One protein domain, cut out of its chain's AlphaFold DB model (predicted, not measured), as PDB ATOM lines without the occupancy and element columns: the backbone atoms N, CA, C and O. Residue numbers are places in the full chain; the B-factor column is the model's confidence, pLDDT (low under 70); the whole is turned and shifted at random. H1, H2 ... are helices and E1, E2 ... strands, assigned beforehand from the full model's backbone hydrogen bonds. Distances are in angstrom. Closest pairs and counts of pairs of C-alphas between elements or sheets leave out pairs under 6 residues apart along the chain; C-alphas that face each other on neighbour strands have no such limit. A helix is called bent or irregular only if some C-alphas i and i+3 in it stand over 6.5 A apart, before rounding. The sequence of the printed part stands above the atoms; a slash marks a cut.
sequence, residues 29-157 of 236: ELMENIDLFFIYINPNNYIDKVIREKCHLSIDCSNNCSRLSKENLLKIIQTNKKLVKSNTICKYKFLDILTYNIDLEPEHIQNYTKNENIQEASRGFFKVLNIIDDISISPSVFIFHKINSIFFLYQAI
ATOM      1  N   GLU A  29     104.502 -26.774  66.022       88.38
ATOM      2  CA  GLU A  29     104.089 -28.163  66.170       88.38
ATOM      3  C   GLU A  29     105.183 -29.005  66.828       88.38
ATOM      4  O   GLU A  29     106.376 -28.680  66.805       88.38
ATOM      5  N   LEU A  30     104.745 -30.091  67.459       89.69
ATOM      6  CA  LEU A  30     105.609 -31.047  68.136       89.69
ATOM      7  C   LEU A  30     106.302 -31.941  67.109       89.69
ATOM      8  O   LEU A  30     105.700 -32.377  66.131       89.69
ATOM      9  N   MET A  31     107.579 -32.228  67.347       89.00
ATOM     10  CA  MET A  31     108.378 -33.060  66.454       89.00
ATOM     11  C   MET A  31     108.258 -34.534  66.838       89.00
ATOM     12  O   MET A  31     108.627 -34.920  67.946       89.00
ATOM     13  N   GLU A  32     107.811 -35.377  65.914       89.38
ATOM     14  CA  GLU A  32     107.808 -36.833  66.113       89.38
ATOM     15  C   GLU A  32     109.159 -37.470  65.800       89.38
ATOM     16  O   GLU A  32     109.502 -38.517  66.340       89.38
ATOM     17  N   ASN A  33     109.928 -36.865  64.900       91.00
ATOM     18  CA  ASN A  33     111.194 -37.406  64.435       91.00
ATOM     19  C   ASN A  33     112.246 -36.304  64.420       91.00
ATOM     20  O   ASN A  33     111.956 -35.176  64.029       91.00
ATOM     21  N   ILE A  34     113.471 -36.648  64.803       93.69
ATOM     22  CA  ILE A  34     114.619 -35.744  64.737       93.69
ATOM     23  C   ILE A  34     115.822 -36.445  64.118       93.69
ATOM     24  O   ILE A  34     116.009 -37.658  64.263       93.69
ATOM     25  N   ASP A  35     116.641 -35.668  63.419       94.88
ATOM     26  CA  ASP A  35     117.904 -36.141  62.876       94.88
ATOM     27  C   ASP A  35     118.994 -36.143  63.956       94.88
ATOM     28  O   ASP A  35     119.240 -35.154  64.653       94.88
ATOM     29  N   LEU A  36     119.665 -37.285  64.079       94.56
ATOM     30  CA  LEU A  36     120.831 -37.485  64.923       94.56
ATOM     31  C   LEU A  36     122.084 -37.511  64.049       94.56
ATOM     32  O   LEU A  36     122.166 -38.278  63.089       94.56
ATOM     33  N   PHE A  37     123.084 -36.719  64.416       95.62
ATOM     34  CA  PHE A  37     124.388 -36.686  63.767       95.62
ATOM     35  C   PHE A  37     125.461 -37.237  64.701       95.62
ATOM     36  O   PHE A  37     125.781 -36.635  65.721       95.62
ATOM     37  N   PHE A  38     126.069 -38.358  64.331       94.44
ATOM     38  CA  PHE A  38     127.194 -38.948  65.052       94.44
ATOM     39  C   PHE A  38     128.498 -38.533  64.382       94.44
ATOM     40  O   PHE A  38     128.808 -38.991  63.280       94.44
ATOM     41  N   ILE A  39     129.255 -37.667  65.047       94.44
ATOM     42  CA  ILE A  39     130.516 -37.118  64.552       94.44
ATOM     43  C   ILE A  39     131.665 -37.824  65.266       94.44
ATOM     44  O   ILE A  39     131.798 -37.762  66.488       94.44
ATOM     45  N   TYR A  40     132.512 -38.484  64.485       92.19
ATOM     46  CA  TYR A  40     133.676 -39.222  64.955       92.19
ATOM     47  C   TYR A  40     134.941 -38.439  64.627       92.19
ATOM     48  O   TYR A  40     135.223 -38.159  63.464       92.19
ATOM     49  N   ILE A  41     135.708 -38.113  65.658       91.69
ATOM     50  CA  ILE A  41     136.927 -37.318  65.601       91.69
ATOM     51  C   ILE A  41     138.116 -38.251  65.839       91.69
ATOM     52  O   ILE A  41     138.114 -39.078  66.757       91.69
ATOM     53  N   ASN A  42     139.129 -38.156  64.984       88.19
ATOM     54  CA  ASN A  42     140.353 -38.939  65.093       88.19
ATOM     55  C   ASN A  42     141.299 -38.363  66.172       88.19
ATOM     56  O   ASN A  42     141.094 -37.243  66.641       88.19
ATOM     57  N   PRO A  43     142.371 -39.080  66.561       86.06
ATOM     58  CA  PRO A  43     143.324 -38.583  67.561       86.06
ATOM     59  C   PRO A  43     144.033 -37.277  67.164       86.06
ATOM     60  O   PRO A  43     144.490 -36.543  68.032       86.06
ATOM     61  N   ASN A  44     144.072 -36.960  65.867       88.44
ATOM     62  CA  ASN A  44     144.649 -35.734  65.316       88.44
ATOM     63  C   ASN A  44     143.635 -34.567  65.250       88.44
ATOM     64  O   ASN A  44     143.916 -33.563  64.604       88.44
ATOM     65  N   ASN A  45     142.465 -34.700  65.887       87.00
ATOM     66  CA  ASN A  45     141.373 -33.717  65.932       87.00
ATOM     67  C   ASN A  45     140.697 -33.395  64.585       87.00
ATOM     68  O   ASN A  45     140.054 -32.358  64.445       87.00
ATOM     69  N   TYR A  46     140.779 -34.294  63.606       91.62
ATOM     70  CA  TYR A  46     140.009 -34.207  62.362       91.62
ATOM     71  C   TYR A  46     138.758 -35.080  62.422       91.62
ATOM     72  O   TYR A  46     138.758 -36.154  63.026       91.62
ATOM     73  N   ILE A  47     137.706 -34.647  61.729       92.00
ATOM     74  CA  ILE A  47     136.488 -35.436  61.547       92.00
ATOM     75  C   ILE A  47     136.812 -36.617  60.621       92.00
ATOM     76  O   ILE A  47     137.159 -36.426  59.460       92.00
ATOM     77  N   ASP A  48     136.704 -37.839  61.138       88.50
ATOM     78  CA  ASP A  48     136.899 -39.079  60.380       88.50
ATOM     79  C   ASP A  48     135.603 -39.532  59.701       88.50
ATOM     80  O   ASP A  48     135.609 -40.032  58.577       88.50
ATOM     81  N   LYS A  49     134.473 -39.390  60.402       89.56
ATOM     82  CA  LYS A  49     133.176 -39.862  59.916       89.56
ATOM     83  C   LYS A  49     132.035 -39.054  60.514       89.56
ATOM     84  O   LYS A  49     132.057 -38.735  61.699       89.56
ATOM     85  N   VAL A  50     131.007 -38.812  59.707       93.56
ATOM     86  CA  VAL A  50     129.700 -38.324  60.158       93.56
ATOM     87  C   VAL A  50     128.643 -39.338  59.731       93.56
ATOM     88  O   VAL A  50     128.629 -39.765  58.577       93.56
ATOM     89  N   ILE A  51     127.796 -39.767  60.662       92.94
ATOM     90  CA  ILE A  51     126.659 -40.659  60.398       92.94
ATOM     91  C   ILE A  51     125.384 -39.902  60.741       92.94
ATOM     92  O   ILE A  51     125.328 -39.262  61.786       92.94
ATOM     93  N   ARG A  52     124.378 -39.987  59.873       93.88
ATOM     94  CA  ARG A  52     123.044 -39.441  60.115       93.88
ATOM     95  C   ARG A  52     122.065 -40.584  60.336       93.88
ATOM     96  O   ARG A  52     121.996 -41.484  59.503       93.88
ATOM     97  N   GLU A  53     121.298 -40.521  61.413       93.12
ATOM     98  CA  GLU A  53     120.199 -41.449  61.689       93.12
ATOM     99  C   GLU A  53     118.956 -40.667  62.102       93.12
ATOM    100  O   GLU A  53     119.060 -39.609  62.714       93.12
ATOM    101  N   LYS A  54     117.772 -41.191  61.786       92.75
ATOM    102  CA  LYS A  54     116.510 -40.620  62.260       92.75
ATOM    103  C   LYS A  54     116.080 -41.320  63.538       92.75
ATOM    104  O   LYS A  54     116.113 -42.548  63.608       92.75
ATOM    105  N   CYS A  55     115.653 -40.545  64.528       91.00
ATOM    106  CA  CYS A  55     115.163 -41.058  65.799       91.00
ATOM    107  C   CYS A  55     113.735 -40.585  66.050       91.00
ATOM    108  O   CYS A  55     113.436 -39.404  65.873       91.00
ATOM    109  N   HIS A  56     112.880 -41.515  66.474       90.75
ATOM    110  CA  HIS A  56     111.519 -41.214  66.891       90.75
ATOM    111  C   HIS A  56     111.506 -40.711  68.339       90.75
ATOM    112  O   HIS A  56     112.144 -41.297  69.219       90.75
ATOM    113  N   LEU A  57     110.777 -39.627  68.576       90.00
ATOM    114  CA  LEU A  57     110.649 -38.953  69.859       90.00
ATOM    115  C   LEU A  57     109.310 -39.302  70.503       90.00
ATOM    116  O   LEU A  57     108.290 -39.403  69.828       90.00
ATOM    117  N   SER A  58     109.294 -39.433  71.829       88.81
ATOM    118  CA  SER A  58     108.036 -39.535  72.567       88.81
ATOM    119  C   SER A  58     107.440 -38.145  72.747       88.81
ATOM    120  O   SER A  58     108.120 -37.254  73.252       88.81
ATOM    121  N   ILE A  59     106.180 -37.963  72.368       88.81
ATOM    122  CA  ILE A  59     105.467 -36.706  72.591       88.81
ATOM    123  C   ILE A  59     105.006 -36.640  74.051       88.81
ATOM    124  O   ILE A  59     104.280 -37.516  74.520       88.81
ATOM    125  N   ASP A  60     105.411 -35.589  74.762       86.88
ATOM    126  CA  ASP A  60     104.915 -35.268  76.095       86.88
ATOM    127  C   ASP A  60     103.882 -34.140  75.997       86.88
ATOM    128  O   ASP A  60     104.212 -32.949  76.006       86.88
ATOM    129  N   CYS A  61     102.606 -34.525  75.913       78.94
ATOM    130  CA  CYS A  61     101.490 -33.583  75.841       78.94
ATOM    131  C   CYS A  61     101.359 -32.708  77.099       78.94
ATOM    132  O   CYS A  61     100.756 -31.643  77.024       78.94
ATOM    133  N   SER A  62     101.896 -33.133  78.252       82.00
ATOM    134  CA  SER A  62     101.754 -32.386  79.510       82.00
ATOM    135  C   SER A  62     102.652 -31.149  79.553       82.00
ATOM    136  O   SER A  62     102.225 -30.086  79.994       82.00
ATOM    137  N   ASN A  63     103.873 -31.282  79.033       80.25
ATOM    138  CA  ASN A  63     104.869 -30.215  78.984       80.25
ATOM    139  C   ASN A  63     104.956 -29.550  77.604       80.25
ATOM    140  O   ASN A  63     105.848 -28.734  77.383       80.25
ATOM    141  N   ASN A  64     104.066 -29.928  76.678       86.62
ATOM    142  CA  ASN A  64     104.062 -29.483  75.288       86.62
ATOM    143  C   ASN A  64     105.464 -29.559  74.657       86.62
ATOM    144  O   ASN A  64     105.955 -28.586  74.090       86.62
ATOM    145  N   CYS A  65     106.145 -30.698  74.803       88.75
ATOM    146  CA  CYS A  65     107.468 -30.898  74.215       88.75
ATOM    147  C   CYS A  65     107.657 -32.327  73.710       88.75
ATOM    148  O   CYS A  65     107.017 -33.274  74.170       88.75
ATOM    149  N   SER A  66     108.565 -32.484  72.755       91.12
ATOM    150  CA  SER A  66     109.011 -33.801  72.310       91.12
ATOM    151  C   SER A  66     110.211 -34.225  73.144       91.12
ATOM    152  O   SER A  66     111.137 -33.445  73.354       91.12
ATOM    153  N   ARG A  67     110.210 -35.458  73.644       91.25
ATOM    154  CA  ARG A  67     111.201 -35.949  74.603       91.25
ATOM    155  C   ARG A  67     111.962 -37.146  74.051       91.25
ATOM    156  O   ARG A  67     111.365 -38.095  73.545       91.25
ATOM    157  N   LEU A  68     113.281 -37.131  74.219       90.88
ATOM    158  CA  LEU A  68     114.129 -38.313  74.111       90.88
ATOM    159  C   LEU A  68     114.537 -38.738  75.523       90.88
ATOM    160  O   LEU A  68     115.243 -38.013  76.225       90.88
ATOM    161  N   SER A  69     114.079 -39.917  75.944       90.44
ATOM    162  CA  SER A  69     114.383 -40.442  77.276       90.44
ATOM    163  C   SER A  69     115.879 -40.713  77.449       90.44
ATOM    164  O   SER A  69     116.551 -41.195  76.530       90.44
ATOM    165  N   LYS A  70     116.395 -40.497  78.660       90.69
ATOM    166  CA  LYS A  70     117.776 -40.818  79.049       90.69
ATOM    167  C   LYS A  70     118.140 -42.267  78.761       90.69
ATOM    168  O   LYS A  70     119.274 -42.568  78.416       90.69
ATOM    169  N   GLU A  71     117.190 -43.191  78.878       90.00
ATOM    170  CA  GLU A  71     117.430 -44.606  78.601       90.00
ATOM    171  C   GLU A  71     117.744 -44.832  77.123       90.00
ATOM    172  O   GLU A  71     118.700 -45.536  76.791       90.00
ATOM    173  N   ASN A  72     116.969 -44.209  76.233       89.56
ATOM    174  CA  ASN A  72     117.201 -44.274  74.797       89.56
ATOM    175  C   ASN A  72     118.479 -43.525  74.421       89.56
ATOM    176  O   ASN A  72     119.290 -44.055  73.664       89.56
ATOM    177  N   LEU A  73     118.716 -42.362  75.030       90.44
ATOM    178  CA  LEU A  73     119.950 -41.602  74.877       90.44
ATOM    179  C   LEU A  73     121.186 -42.443  75.240       90.44
ATOM    180  O   LEU A  73     122.121 -42.567  74.451       90.44
ATOM    181  N   LEU A  74     121.174 -43.097  76.403       89.94
ATOM    182  CA  LEU A  74     122.264 -43.960  76.856       89.94
ATOM    183  C   LEU A  74     122.455 -45.173  75.942       89.94
ATOM    184  O   LEU A  74     123.601 -45.529  75.656       89.94
ATOM    185  N   LYS A  75     121.370 -45.790  75.456       89.81
ATOM    186  CA  LYS A  75     121.440 -46.883  74.470       89.81
ATOM    187  C   LYS A  75     122.126 -46.412  73.187       89.81
ATOM    188  O   LYS A  75     123.095 -47.038  72.766       89.81
ATOM    189  N   ILE A  76     121.692 -45.284  72.619       89.25
ATOM    190  CA  ILE A  76     122.288 -44.676  71.418       89.25
ATOM    191  C   ILE A  76     123.783 -44.419  71.636       89.25
ATOM    192  O   ILE A  76     124.618 -44.811  70.815       89.25
ATOM    193  N   ILE A  77     124.138 -43.828  72.780       88.75
ATOM    194  CA  ILE A  77     125.528 -43.528  73.116       88.75
ATOM    195  C   ILE A  77     126.366 -44.803  73.199       88.75
ATOM    196  O   ILE A  77     127.496 -44.830  72.713       88.75
ATOM    197  N   GLN A  78     125.845 -45.855  73.831       86.38
ATOM    198  CA  GLN A  78     126.558 -47.117  74.020       86.38
ATOM    199  C   GLN A  78     126.758 -47.883  72.712       86.38
ATOM    200  O   GLN A  78     127.859 -48.390  72.486       86.38
ATOM    201  N   THR A  79     125.740 -47.933  71.853       86.00
ATOM    202  CA  THR A  79     125.803 -48.610  70.551       86.00
ATOM    203  C   THR A  79     126.870 -47.983  69.654       86.00
ATOM    204  O   THR A  79     127.684 -48.692  69.068       86.00
ATOM    205  N   ASN A  80     126.960 -46.651  69.646       83.06
ATOM    206  CA  ASN A  80     127.869 -45.904  68.773       83.06
ATOM    207  C   ASN A  80     129.320 -45.784  69.291       83.06
ATOM    208  O   ASN A  80     130.204 -45.310  68.583       83.06
ATOM    209  N   LYS A  81     129.640 -46.274  70.501       80.75
ATOM    210  CA  LYS A  81     131.026 -46.263  71.039       80.75
ATOM    211  C   LYS A  81     131.997 -47.194  70.306       80.75
ATOM    212  O   LYS A  81     133.216 -47.081  70.477       80.75
ATOM    213  N   LYS A  82     131.484 -48.168  69.556       71.19
ATOM    214  CA  LYS A  82     132.286 -49.161  68.839       71.19
ATOM    215  C   LYS A  82     131.987 -49.036  67.356       71.19
ATOM    216  O   LYS A  82     130.955 -49.505  66.897       71.19
ATOM    217  N   LEU A  83     132.924 -48.461  66.615       67.12
ATOM    218  CA  LEU A  83     132.847 -48.452  65.164       67.12
ATOM    219  C   LEU A  83     133.769 -49.549  64.630       67.12
ATOM    220  O   LEU A  83     134.966 -49.570  64.929       67.12
ATOM    221  N   VAL A  84     133.225 -50.471  63.843       59.81
ATOM    222  CA  VAL A  84     134.040 -51.442  63.109       59.81
ATOM    223  C   VAL A  84     134.485 -50.774  61.814       59.81
ATOM    224  O   VAL A  84     133.657 -50.463  60.959       59.81
ATOM    225  N   LYS A  85     135.789 -50.527  61.668       59.56
ATOM    226  CA  LYS A  85     136.385 -50.004  60.433       59.56
ATOM    227  C   LYS A  85     137.398 -51.028  59.942       59.56
ATOM    228  O   LYS A  85     138.335 -51.343  60.668       59.56
ATOM    229  N   SER A  86     137.194 -51.559  58.735       48.91
ATOM    230  CA  SER A  86     138.150 -52.436  58.036       48.91
ATOM    231  C   SER A  86     138.786 -53.507  58.948       48.91
ATOM    232  O   SER A  86     139.976 -53.470  59.256       48.91
ATOM    233  N   ASN A  87     137.957 -54.413  59.484       54.06
ATOM    234  CA  ASN A  87     138.341 -55.493  60.412       54.06
ATOM    235  C   ASN A  87     138.945 -55.094  61.774       54.06
ATOM    236  O   ASN A  87     139.275 -55.977  62.565       54.06
ATOM    237  N   THR A  88     139.032 -53.804  62.109       57.47
ATOM    238  CA  THR A  88     139.502 -53.348  63.424       57.47
ATOM    239  C   THR A  88     138.376 -52.652  64.189       57.47
ATOM    240  O   THR A  88     137.654 -51.811  63.653       57.47
ATOM    241  N   ILE A  89     138.209 -53.004  65.467       66.62
ATOM    242  CA  ILE A  89     137.261 -52.327  66.360       66.62
ATOM    243  C   ILE A  89     137.922 -51.034  66.840       66.62
ATOM    244  O   ILE A  89     138.728 -51.049  67.776       66.62
ATOM    245  N   CYS A  90     137.572 -49.917  66.209       70.06
ATOM    246  CA  CYS A  90     137.944 -48.593  66.681       70.06
ATOM    247  C   CYS A  90     137.067 -48.248  67.886       70.06
ATOM    248  O   CYS A  90     135.834 -48.269  67.820       70.06
ATOM    249  N   LYS A  91     137.714 -47.972  69.018       80.88
ATOM    250  CA  LYS A  91     137.023 -47.580  70.243       80.88
ATOM    251  C   LYS A  91     136.968 -46.071  70.311       80.88
ATOM    252  O   LYS A  91     138.009 -45.420  70.320       80.88
ATOM    253  N   TYR A  92     135.758 -45.555  70.417       85.12
ATOM    254  CA  TYR A  92     135.522 -44.142  70.595       85.12
ATOM    255  C   TYR A  92     135.052 -43.861  72.020       85.12
ATOM    256  O   TYR A  92     134.237 -44.588  72.595       85.12
ATOM    257  N   LYS A  93     135.596 -42.798  72.606       89.00
ATOM    258  CA  LYS A  93     135.087 -42.182  73.823       89.00
ATOM    259  C   LYS A  93     133.983 -41.216  73.415       89.00
ATOM    260  O   LYS A  93     134.166 -40.428  72.500       89.00
ATOM    261  N   PHE A  94     132.863 -41.263  74.112       90.88
ATOM    262  CA  PHE A  94     131.854 -40.220  73.999       90.88
ATOM    263  C   PHE A  94     132.392 -38.917  74.623       90.88
ATOM    264  O   PHE A  94     132.966 -38.975  75.716       90.88
ATOM    265  N   LEU A  95     132.248 -37.793  73.922       90.62
ATOM    266  CA  LEU A  95     132.628 -36.463  74.397       90.62
ATOM    267  C   LEU A  95     131.407 -35.727  74.942       90.62
ATOM    268  O   LEU A  95     131.269 -35.648  76.156       90.62
ATOM    269  N   ASP A  96     130.533 -35.260  74.050       92.00
ATOM    270  CA  ASP A  96     129.406 -34.384  74.375       92.00
ATOM    271  C   ASP A  96     128.216 -34.582  73.428       92.00
ATOM    272  O   ASP A  96     128.356 -35.126  72.324       92.00
ATOM    273  N   ILE A  97     127.040 -34.135  73.886       94.25
ATOM    274  CA  ILE A  97     125.820 -33.989  73.083       94.25
ATOM    275  C   ILE A  97     125.541 -32.505  72.893       94.25
ATOM    276  O   ILE A  97     125.588 -31.726  73.846       94.25
ATOM    277  N   LEU A  98     125.194 -32.133  71.669       94.31
ATOM    278  CA  LEU A  98     124.764 -30.789  71.314       94.31
ATOM    279  C   LEU A  98     123.376 -30.877  70.690       94.31
ATOM    280  O   LEU A  98     123.081 -31.820  69.958       94.31
ATOM    281  N   THR A  99     122.536 -29.885  70.929       94.38
ATOM    282  CA  THR A  99     121.214 -29.800  70.317       94.38
ATOM    283  C   THR A  99     121.068 -28.476  69.619       94.38
ATOM    284  O   THR A  99     121.390 -27.430  70.179       94.38
ATOM    285  N   TYR A 100     120.564 -28.555  68.397       94.50
ATOM    286  CA  TYR A 100     120.123 -27.417  67.630       94.50
ATOM    287  C   TYR A 100     118.605 -27.477  67.526       94.50
ATOM    288  O   TYR A 100     118.063 -28.392  66.906       94.50
ATOM    289  N   ASN A 101     117.935 -26.541  68.189       93.56
ATOM    290  CA  ASN A 101     116.486 -26.426  68.167       93.56
ATOM    291  C   ASN A 101     116.095 -24.966  67.955       93.56
ATOM    292  O   ASN A 101     116.412 -24.121  68.791       93.56
ATOM    293  N   ILE A 102     115.415 -24.691  66.846       91.19
ATOM    294  CA  ILE A 102     114.879 -23.374  66.518       91.19
ATOM    295  C   ILE A 102     113.436 -23.313  67.017       91.19
ATOM    296  O   ILE A 102     112.531 -23.859  66.390       91.19
ATOM    297  N   ASP A 103     113.221 -22.615  68.126       88.19
ATOM    298  CA  ASP A 103     111.917 -22.355  68.746       88.19
ATOM    299  C   ASP A 103     111.335 -20.993  68.331       88.19
ATOM    300  O   ASP A 103     110.608 -20.343  69.080       88.19
ATOM    301  N   LEU A 104     111.668 -20.543  67.119       86.31
ATOM    302  CA  LEU A 104     111.291 -19.225  66.633       86.31
ATOM    303  C   LEU A 104     109.823 -19.182  66.210       86.31
ATOM    304  O   LEU A 104     109.381 -19.950  65.349       86.31
ATOM    305  N   GLU A 105     109.092 -18.228  66.774       83.19
ATOM    306  CA  GLU A 105     107.736 -17.935  66.338       83.19
ATOM    307  C   GLU A 105     107.719 -17.285  64.942       83.19
ATOM    308  O   GLU A 105     108.626 -16.524  64.594       83.19
ATOM    309  N   PRO A 106     106.655 -17.517  64.160       81.56
ATOM    310  CA  PRO A 106     106.484 -17.001  62.798       81.56
ATOM    311  C   PRO A 106     106.737 -15.504  62.645       81.56
ATOM    312  O   PRO A 106     107.429 -15.070  61.724       81.56
ATOM    313  N   GLU A 107     106.201 -14.725  63.583       82.50
ATOM    314  CA  GLU A 107     106.267 -13.263  63.597       82.50
ATOM    315  C   GLU A 107     107.716 -12.765  63.697       82.50
ATOM    316  O   GLU A 107     108.082 -11.725  63.148       82.50
ATOM    317  N   HIS A 108     108.572 -13.557  64.339       83.88
ATOM    318  CA  HIS A 108     109.963 -13.222  64.601       83.88
ATOM    319  C   HIS A 108     110.922 -13.724  63.507       83.88
ATOM    320  O   HIS A 108     112.078 -13.296  63.483       83.88
ATOM    321  N   ILE A 109     110.466 -14.560  62.562       84.56
ATOM    322  CA  ILE A 109     111.307 -15.111  61.480       84.56
ATOM    323  C   ILE A 109     111.901 -13.996  60.616       84.56
ATOM    324  O   ILE A 109     113.110 -13.969  60.389       84.56
ATOM    325  N   GLN A 110     111.082 -13.040  60.165       83.81
ATOM    326  CA  GLN A 110     111.572 -11.954  59.307       83.81
ATOM    327  C   GLN A 110     112.578 -11.054  60.028       83.81
ATOM    328  O   GLN A 110     113.552 -10.602  59.423       83.81
ATOM    329  N   ASN A 111     112.353 -10.803  61.319       85.19
ATOM    330  CA  ASN A 111     113.256 -10.002  62.139       85.19
ATOM    331  C   ASN A 111     114.589 -10.725  62.347       85.19
ATOM    332  O   ASN A 111     115.642 -10.102  62.249       85.19
ATOM    333  N   TYR A 112     114.549 -12.043  62.547       86.00
ATOM    334  CA  TYR A 112     115.746 -12.872  62.627       86.00
ATOM    335  C   TYR A 112     116.559 -12.838  61.323       86.00
ATOM    336  O   TYR A 112     117.772 -12.664  61.370       86.00
ATOM    337  N   THR A 113     115.911 -12.922  60.154       85.31
ATOM    338  CA  THR A 113     116.603 -12.855  58.851       85.31
ATOM    339  C   THR A 113     117.255 -11.497  58.584       85.31
ATOM    340  O   THR A 113     118.297 -11.438  57.937       85.31
ATOM    341  N   LYS A 114     116.652 -10.406  59.065       87.06
ATOM    342  CA  LYS A 114     117.174  -9.039  58.893       87.06
ATOM    343  C   LYS A 114     118.269  -8.677  59.899       87.06
ATOM    344  O   LYS A 114     118.835  -7.594  59.799       87.06
ATOM    345  N   ASN A 115     118.544  -9.541  60.874       85.88
ATOM    346  CA  ASN A 115     119.545  -9.274  61.891       85.88
ATOM    347  C   ASN A 115     120.955  -9.393  61.294       85.88
ATOM    348  O   ASN A 115     121.328 -10.442  60.770       85.88
ATOM    349  N   GLU A 116     121.747  -8.324  61.384       82.81
ATOM    350  CA  GLU A 116     123.108  -8.286  60.838       82.81
ATOM    351  C   GLU A 116     124.063  -9.222  61.597       82.81
ATOM    352  O   GLU A 116     125.008  -9.754  61.014       82.81
ATOM    353  N   ASN A 117     123.792  -9.490  62.883       85.69
ATOM    354  CA  ASN A 117     124.611 -10.369  63.717       85.69
ATOM    355  C   ASN A 117     123.940 -11.730  63.955       85.69
ATOM    356  O   ASN A 117     123.468 -12.068  65.044       85.69
ATOM    357  N   ILE A 118     123.927 -12.544  62.899       82.38
ATOM    358  CA  ILE A 118     123.328 -13.886  62.901       82.38
ATOM    359  C   ILE A 118     123.997 -14.805  63.938       82.38
ATOM    360  O   ILE A 118     123.339 -15.674  64.510       82.38
ATOM    361  N   GLN A 119     125.294 -14.635  64.215       83.06
ATOM    362  CA  GLN A 119     126.012 -15.492  65.167       83.06
ATOM    363  C   GLN A 119     125.501 -15.322  66.601       83.06
ATOM    364  O   GLN A 119     125.326 -16.308  67.314       83.06
ATOM    365  N   GLU A 120     125.224 -14.089  67.017       83.75
ATOM    366  CA  GLU A 120     124.648 -13.827  68.337       83.75
ATOM    367  C   GLU A 120     123.205 -14.314  68.416       83.75
ATOM    368  O   GLU A 120     122.836 -14.995  69.373       83.75
ATOM    369  N   ALA A 121     122.417 -14.045  67.372       81.81
ATOM    370  CA  ALA A 121     121.024 -14.466  67.309       81.81
ATOM    371  C   ALA A 121     120.868 -16.001  67.308       81.81
ATOM    372  O   ALA A 121     119.969 -16.533  67.954       81.81
ATOM    373  N   SER A 122     121.762 -16.729  66.633       84.38
ATOM    374  CA  SER A 122     121.719 -18.200  66.555       84.38
ATOM    375  C   SER A 122     122.252 -18.913  67.800       84.38
ATOM    376  O   SER A 122     121.963 -20.095  68.004       84.38
ATOM    377  N   ARG A 123     122.998 -18.215  68.667       85.50
ATOM    378  CA  ARG A 123     123.616 -18.805  69.865       85.50
ATOM    379  C   ARG A 123     122.590 -19.404  70.831       85.50
ATOM    380  O   ARG A 123     122.904 -20.366  71.522       85.50
ATOM    381  N   GLY A 124     121.372 -18.860  70.865       86.12
ATOM    382  CA  GLY A 124     120.281 -19.364  71.705       86.12
ATOM    383  C   GLY A 124     119.750 -20.739  71.285       86.12
ATOM    384  O   GLY A 124     119.288 -21.495  72.139       86.12
ATOM    385  N   PHE A 125     119.860 -21.091  70.001       90.75
ATOM    386  CA  PHE A 125     119.318 -22.339  69.452       90.75
ATOM    387  C   PHE A 125     120.263 -23.530  69.619       90.75
ATOM    388  O   PHE A 125     119.819 -24.676  69.557       90.75
ATOM    389  N   PHE A 126     121.558 -23.274  69.832       91.56
ATOM    390  CA  PHE A 126     122.584 -24.305  69.956       91.56
ATOM    391  C   PHE A 126     123.025 -24.480  71.413       91.56
ATOM    392  O   PHE A 126     123.655 -23.598  71.998       91.56
ATOM    393  N   LYS A 127     122.709 -25.631  72.010       92.25
ATOM    394  CA  LYS A 127     122.934 -25.895  73.440       92.25
ATOM    395  C   LYS A 127     123.725 -27.181  73.647       92.25
ATOM    396  O   LYS A 127     123.488 -28.175  72.966       92.25
ATOM    397  N   VAL A 128     124.643 -27.168  74.611       91.81
ATOM    398  CA  VAL A 128     125.308 -28.382  75.112       91.81
ATOM    399  C   VAL A 128     124.380 -29.045  76.123       91.81
ATOM    400  O   VAL A 128     123.864 -28.364  77.011       91.81
ATOM    401  N   LEU A 129     124.161 -30.352  75.996       89.62
ATOM    402  CA  LEU A 129     123.267 -31.100  76.874       89.62
ATOM    403  C   LEU A 129     124.019 -32.026  77.823       89.62
ATOM    404  O   LEU A 129     125.064 -32.586  77.494       89.62
ATOM    405  N   ASN A 130     123.429 -32.227  78.999       84.69
ATOM    406  CA  ASN A 130     123.891 -33.216  79.957       84.69
ATOM    407  C   ASN A 130     123.441 -34.624  79.534       84.69
ATOM    408  O   ASN A 130     122.304 -34.834  79.128       84.69
ATOM    409  N   ILE A 131     124.325 -35.609  79.684       83.94
ATOM    410  CA  ILE A 131     124.082 -37.013  79.311       83.94
ATOM    411  C   ILE A 131     123.080 -37.696  80.262       83.94
ATOM    412  O   ILE A 131     122.503 -38.730  79.928       83.94
ATOM    413  N   ILE A 132     122.949 -37.178  81.485       82.69
ATOM    414  CA  ILE A 132     122.188 -37.813  82.574       82.69
ATOM    415  C   ILE A 132     120.688 -37.519  82.456       82.69
ATOM    416  O   ILE A 132     119.865 -38.317  82.916       82.69
ATOM    417  N   ASP A 133     120.350 -36.396  81.828       86.94
ATOM    418  CA  ASP A 133     118.996 -35.871  81.765       86.94
ATOM    419  C   ASP A 133     118.298 -36.279  80.465       86.94
ATOM    420  O   ASP A 133     118.920 -36.676  79.476       86.94
ATOM    421  N   ASP A 134     116.972 -36.188  80.478       88.44
ATOM    422  CA  ASP A 134     116.179 -36.383  79.272       88.44
ATOM    423  C   ASP A 134     116.287 -35.138  78.386       88.44
ATOM    424  O   ASP A 134     116.330 -34.007  78.875       88.44
ATOM    425  N   ILE A 135     116.289 -35.342  77.072       90.75
ATOM    426  CA  ILE A 135     116.362 -34.239  76.114       90.75
ATOM    427  C   ILE A 135     114.941 -33.812  75.769       90.75
ATOM    428  O   ILE A 135     114.197 -34.593  75.174       90.75
ATOM    429  N   SER A 136     114.569 -32.584  76.130       91.12
ATOM    430  CA  SER A 136     113.322 -31.947  75.704       91.12
ATOM    431  C   SER A 136     113.561 -31.034  74.501       91.12
ATOM    432  O   SER A 136     114.485 -30.220  74.475       91.12
ATOM    433  N   ILE A 137     112.713 -31.178  73.491       91.94
ATOM    434  CA  ILE A 137     112.708 -30.394  72.259       91.94
ATOM    435  C   ILE A 137     111.413 -29.594  72.255       91.94
ATOM    436  O   ILE A 137     110.317 -30.161  72.269       91.94
ATOM    437  N   SER A 138     111.554 -28.272  72.276       91.62
ATOM    438  CA  SER A 138     110.429 -27.342  72.208       91.62
ATOM    439  C   SER A 138     109.697 -27.464  70.864       91.62
ATOM    440  O   SER A 138     110.342 -27.777  69.857       91.62
ATOM    441  N   PRO A 139     108.385 -27.177  70.822       90.75
ATOM    442  CA  PRO A 139     107.643 -27.061  69.574       90.75
ATOM    443  C   PRO A 139     108.302 -26.042  68.650       90.75
ATOM    444  O   PRO A 139     108.831 -25.025  69.096       90.75
ATOM    445  N   SER A 140     108.253 -26.313  67.356       90.69
ATOM    446  CA  SER A 140     108.832 -25.435  66.345       90.69
ATOM    447  C   SER A 140     107.983 -25.462  65.088       90.69
ATOM    448  O   SER A 140     107.200 -26.387  64.862       90.69
ATOM    449  N   VAL A 141     108.116 -24.428  64.263       89.19
ATOM    450  CA  VAL A 141     107.459 -24.405  62.958       89.19
ATOM    451  C   VAL A 141     107.984 -25.566  62.109       89.19
ATOM    452  O   VAL A 141     109.190 -25.811  62.067       89.19
ATOM    453  N   PHE A 142     107.092 -26.234  61.375       86.75
ATOM    454  CA  PHE A 142     107.400 -27.420  60.565       86.75
ATOM    455  C   PHE A 142     108.606 -27.261  59.618       86.75
ATOM    456  O   PHE A 142     109.346 -28.214  59.383       86.75
ATOM    457  N   ILE A 143     108.860 -26.053  59.100       86.50
ATOM    458  CA  ILE A 143     110.020 -25.775  58.234       86.50
ATOM    459  C   ILE A 143     111.360 -25.990  58.955       86.50
ATOM    460  O   ILE A 143     112.353 -26.358  58.328       86.50
ATOM    461  N   PHE A 144     111.392 -25.794  60.275       89.38
ATOM    462  CA  PHE A 144     112.586 -25.966  61.094       89.38
ATOM    463  C   PHE A 144     112.803 -27.417  61.512       89.38
ATOM    464  O   PHE A 144     113.927 -27.780  61.848       89.38
ATOM    465  N   HIS A 145     111.795 -28.290  61.403       89.81
ATOM    466  CA  HIS A 145     111.916 -29.700  61.797       89.81
ATOM    467  C   HIS A 145     113.009 -30.443  61.026       89.81
ATOM    468  O   HIS A 145     113.646 -31.337  61.573       89.81
ATOM    469  N   LYS A 146     113.263 -30.052  59.770       88.00
ATOM    470  CA  LYS A 146     114.337 -30.617  58.931       88.00
ATOM    471  C   LYS A 146     115.743 -30.155  59.324       88.00
ATOM    472  O   LYS A 146     116.719 -30.739  58.860       88.00
ATOM    473  N   ILE A 147     115.842 -29.076  60.098       90.56
ATOM    474  CA  ILE A 147     117.104 -28.438  60.495       90.56
ATOM    475  C   ILE A 147     117.407 -28.735  61.967       90.56
ATOM    476  O   ILE A 147     118.567 -28.880  62.346       90.56
ATOM    477  N   ASN A 148     116.366 -28.854  62.790       93.69
ATOM    478  CA  ASN A 148     116.470 -29.246  64.184       93.69
ATOM    479  C   ASN A 148     117.123 -30.621  64.291       93.69
ATOM    480  O   ASN A 148     116.773 -31.561  63.573       93.69
ATOM    481  N   SER A 149     118.140 -30.731  65.138       95.25
ATOM    482  CA  SER A 149     119.023 -31.895  65.143       95.25
ATOM    483  C   SER A 149     119.774 -32.051  66.457       95.25
ATOM    484  O   SER A 149     120.016 -31.085  67.183       95.25
ATOM    485  N   ILE A 150     120.186 -33.284  66.745       95.12
ATOM    486  CA  ILE A 150     121.024 -33.614  67.899       95.12
ATOM    487  C   ILE A 150     122.360 -34.149  67.394       95.12
ATOM    488  O   ILE A 150     122.411 -35.078  66.594       95.12
ATOM    489  N   PHE A 151     123.452 -33.585  67.884       95.25
ATOM    490  CA  PHE A 151     124.807 -33.979  67.543       95.25
ATOM    491  C   PHE A 151     125.429 -34.753  68.696       95.25
ATOM    492  O   PHE A 151     125.363 -34.338  69.848       95.25
ATOM    493  N   PHE A 152     126.091 -35.853  68.369       94.62
ATOM    494  CA  PHE A 152     126.852 -36.671  69.297       94.62
ATOM    495  C   PHE A 152     128.313 -36.660  68.874       94.62
ATOM    496  O   PHE A 152     128.649 -37.081  67.765       94.62
ATOM    497  N   LEU A 153     129.185 -36.205  69.769       94.00
ATOM    498  CA  LEU A 153     130.617 -36.133  69.524       94.00
ATOM    499  C   LEU A 153     131.337 -37.348  70.114       94.00
ATOM    500  O   LEU A 153     131.169 -37.697  71.286       94.00
ATOM    501  N   TYR A 154     132.196 -37.964  69.306       92.38
ATOM    502  CA  TYR A 154     132.989 -39.130  69.674       92.38
ATOM    503  C   TYR A 154     134.460 -38.912  69.348       92.38
ATOM    504  O   TYR A 154     134.802 -38.610  68.213       92.38
ATOM    505  N   GLN A 155     135.343 -39.158  70.311       91.12
ATOM    506  CA  GLN A 155     136.793 -39.070  70.144       91.12
ATOM    507  C   GLN A 155     137.420 -40.457  70.063       91.12
ATOM    508  O   GLN A 155     137.199 -41.296  70.940       91.12
ATOM    509  N   ALA A 156     138.232 -40.711  69.044       88.19
ATOM    510  CA  ALA A 156     138.979 -41.955  68.924       88.19
ATOM    511  C   ALA A 156     139.959 -42.110  70.095       88.19
ATOM    512  O   ALA A 156     140.699 -41.187  70.435       88.19
ATOM    513  N   ILE A 157     139.984 -43.298  70.700       84.38
ATOM    514  CA  ILE A 157     140.961 -43.648  71.728       84.38
ATOM    515  C   ILE A 157     142.086 -44.426  71.057       84.38
ATOM    516  O   ILE A 157     141.856 -45.500  70.493       84.38
TER     517      ILE A 157
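This is residues 29 to 157 of the 236 residues of an uncharacterized protein of viral metagenome (UniProt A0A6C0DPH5). A strongly twisted sheet curls round one helix, H1; a small second sheet, E3, E4 and E8, sits by the first residue of H1, and an arm with two short helices, H2 and H3, extends from the large sheet. The long strands E2, E1, E9 and E6 run side by side in the large sheet, with E5 paired to the first part of E6 and E7 to its last part; residues 114 to 120 stick out at the tip of the arm. The printed part has 129 residues with nine named strands and three named helices, in the order E1 E2 E3 E4 H1 E5 E6 H2 H3 E7 E8 E9, and its class is mixed, helices and strands. The large sheet is branched and mixed, E1 and E9 being parallel and its other neighbour pairs antiparallel, while the small one runs E3, E4, E8, all antiparallel. The whole is only just compact, close to loose, with a radius of gyration of the C-alphas of 16.4 A and spans of 53 by 37 by 22 A.

E1, residues 33 to 41, begins with C-alpha 33 at (111.194, -37.406, 64.435) and is 25.8 A long from first to last C-alpha. E2, residues 47 to 56, is 26.2 A long, and it runs on into E3, residues 58 to 60, at 60 degrees across a break of 1 residue. E4 holds residues 65 to 68. H1, residues 70 to 80, begins with C-alpha 70 at (117.776, -40.818, 79.049) and is 15.3 A long. E5 holds residues 82 to 85. E6, residues 88 to 100, is the longest strand at 32.6 A and bends by 64 degrees at residue 95. H2, residues 106 to 113, is only just irregular, with C-alphas 107 and 110 6.9 A apart. H3 holds residues 118 to 122, E7 residues 126 to 129 and E8 residues 135 to 137. E9, residues 149 to 156, is 22.7 A long and ends with C-alpha 156 at (138.979, -41.955, 68.924).

E1 and E2 form an antiparallel hairpin, with N 36 and O 53 within hydrogen-bond range at 2.8 A. E9 lies on the other side of E1 from E2, parallel to E1, with N 152 and O 37 at 2.8 A. E6 lies on the other side of E9 from E1, antiparallel to E9, with N 98 and O 151 at 2.9 A. The pairing of E6 is staggered: residues 88 to 91 pair with E5 in a hairpin, N 90 and O 83 at 2.9 A, residues 92 to 100 with E9, and residues 97 to 100 with E7, N 99 and O 127 at 2.8 A. H1 is on this sheet, which curls round its residues 72 to 80; the closest C-alphas of H1 and E6 are those of Ile 77 and Phe 94, 7.2 A apart. In the small sheet, E3 and E4 form a hairpin, with N 67 and O 58 at 2.8 A, and E4 and E8 have N 137 and O 66 at 2.8 A. The closest C-alphas of H1 and E8 are those of Lys 70 and Ile 135, 7.3 A apart. H2 and H3 are close but not clearly touching, with the C-alphas of Tyr 112 and Ala 121 closest at 7.2 A, and neither is on a sheet. Each O i to N i+4 pair of H1 and H3 is within hydrogen-bond range, against 2 of 4 in H2.

The two C-alphas farthest apart, those of Asn 87 and Glu 107, are 53.1 A from each other. The printed part has no cut. The link from E8 to E9, with 11 residues, is long, and the other links are tight. Residues 114 to 120, of which 118 to 120 belong to H3, stand free. The mean pLDDT of the printed part is 87.0, and residues 83 to 89 are under 70.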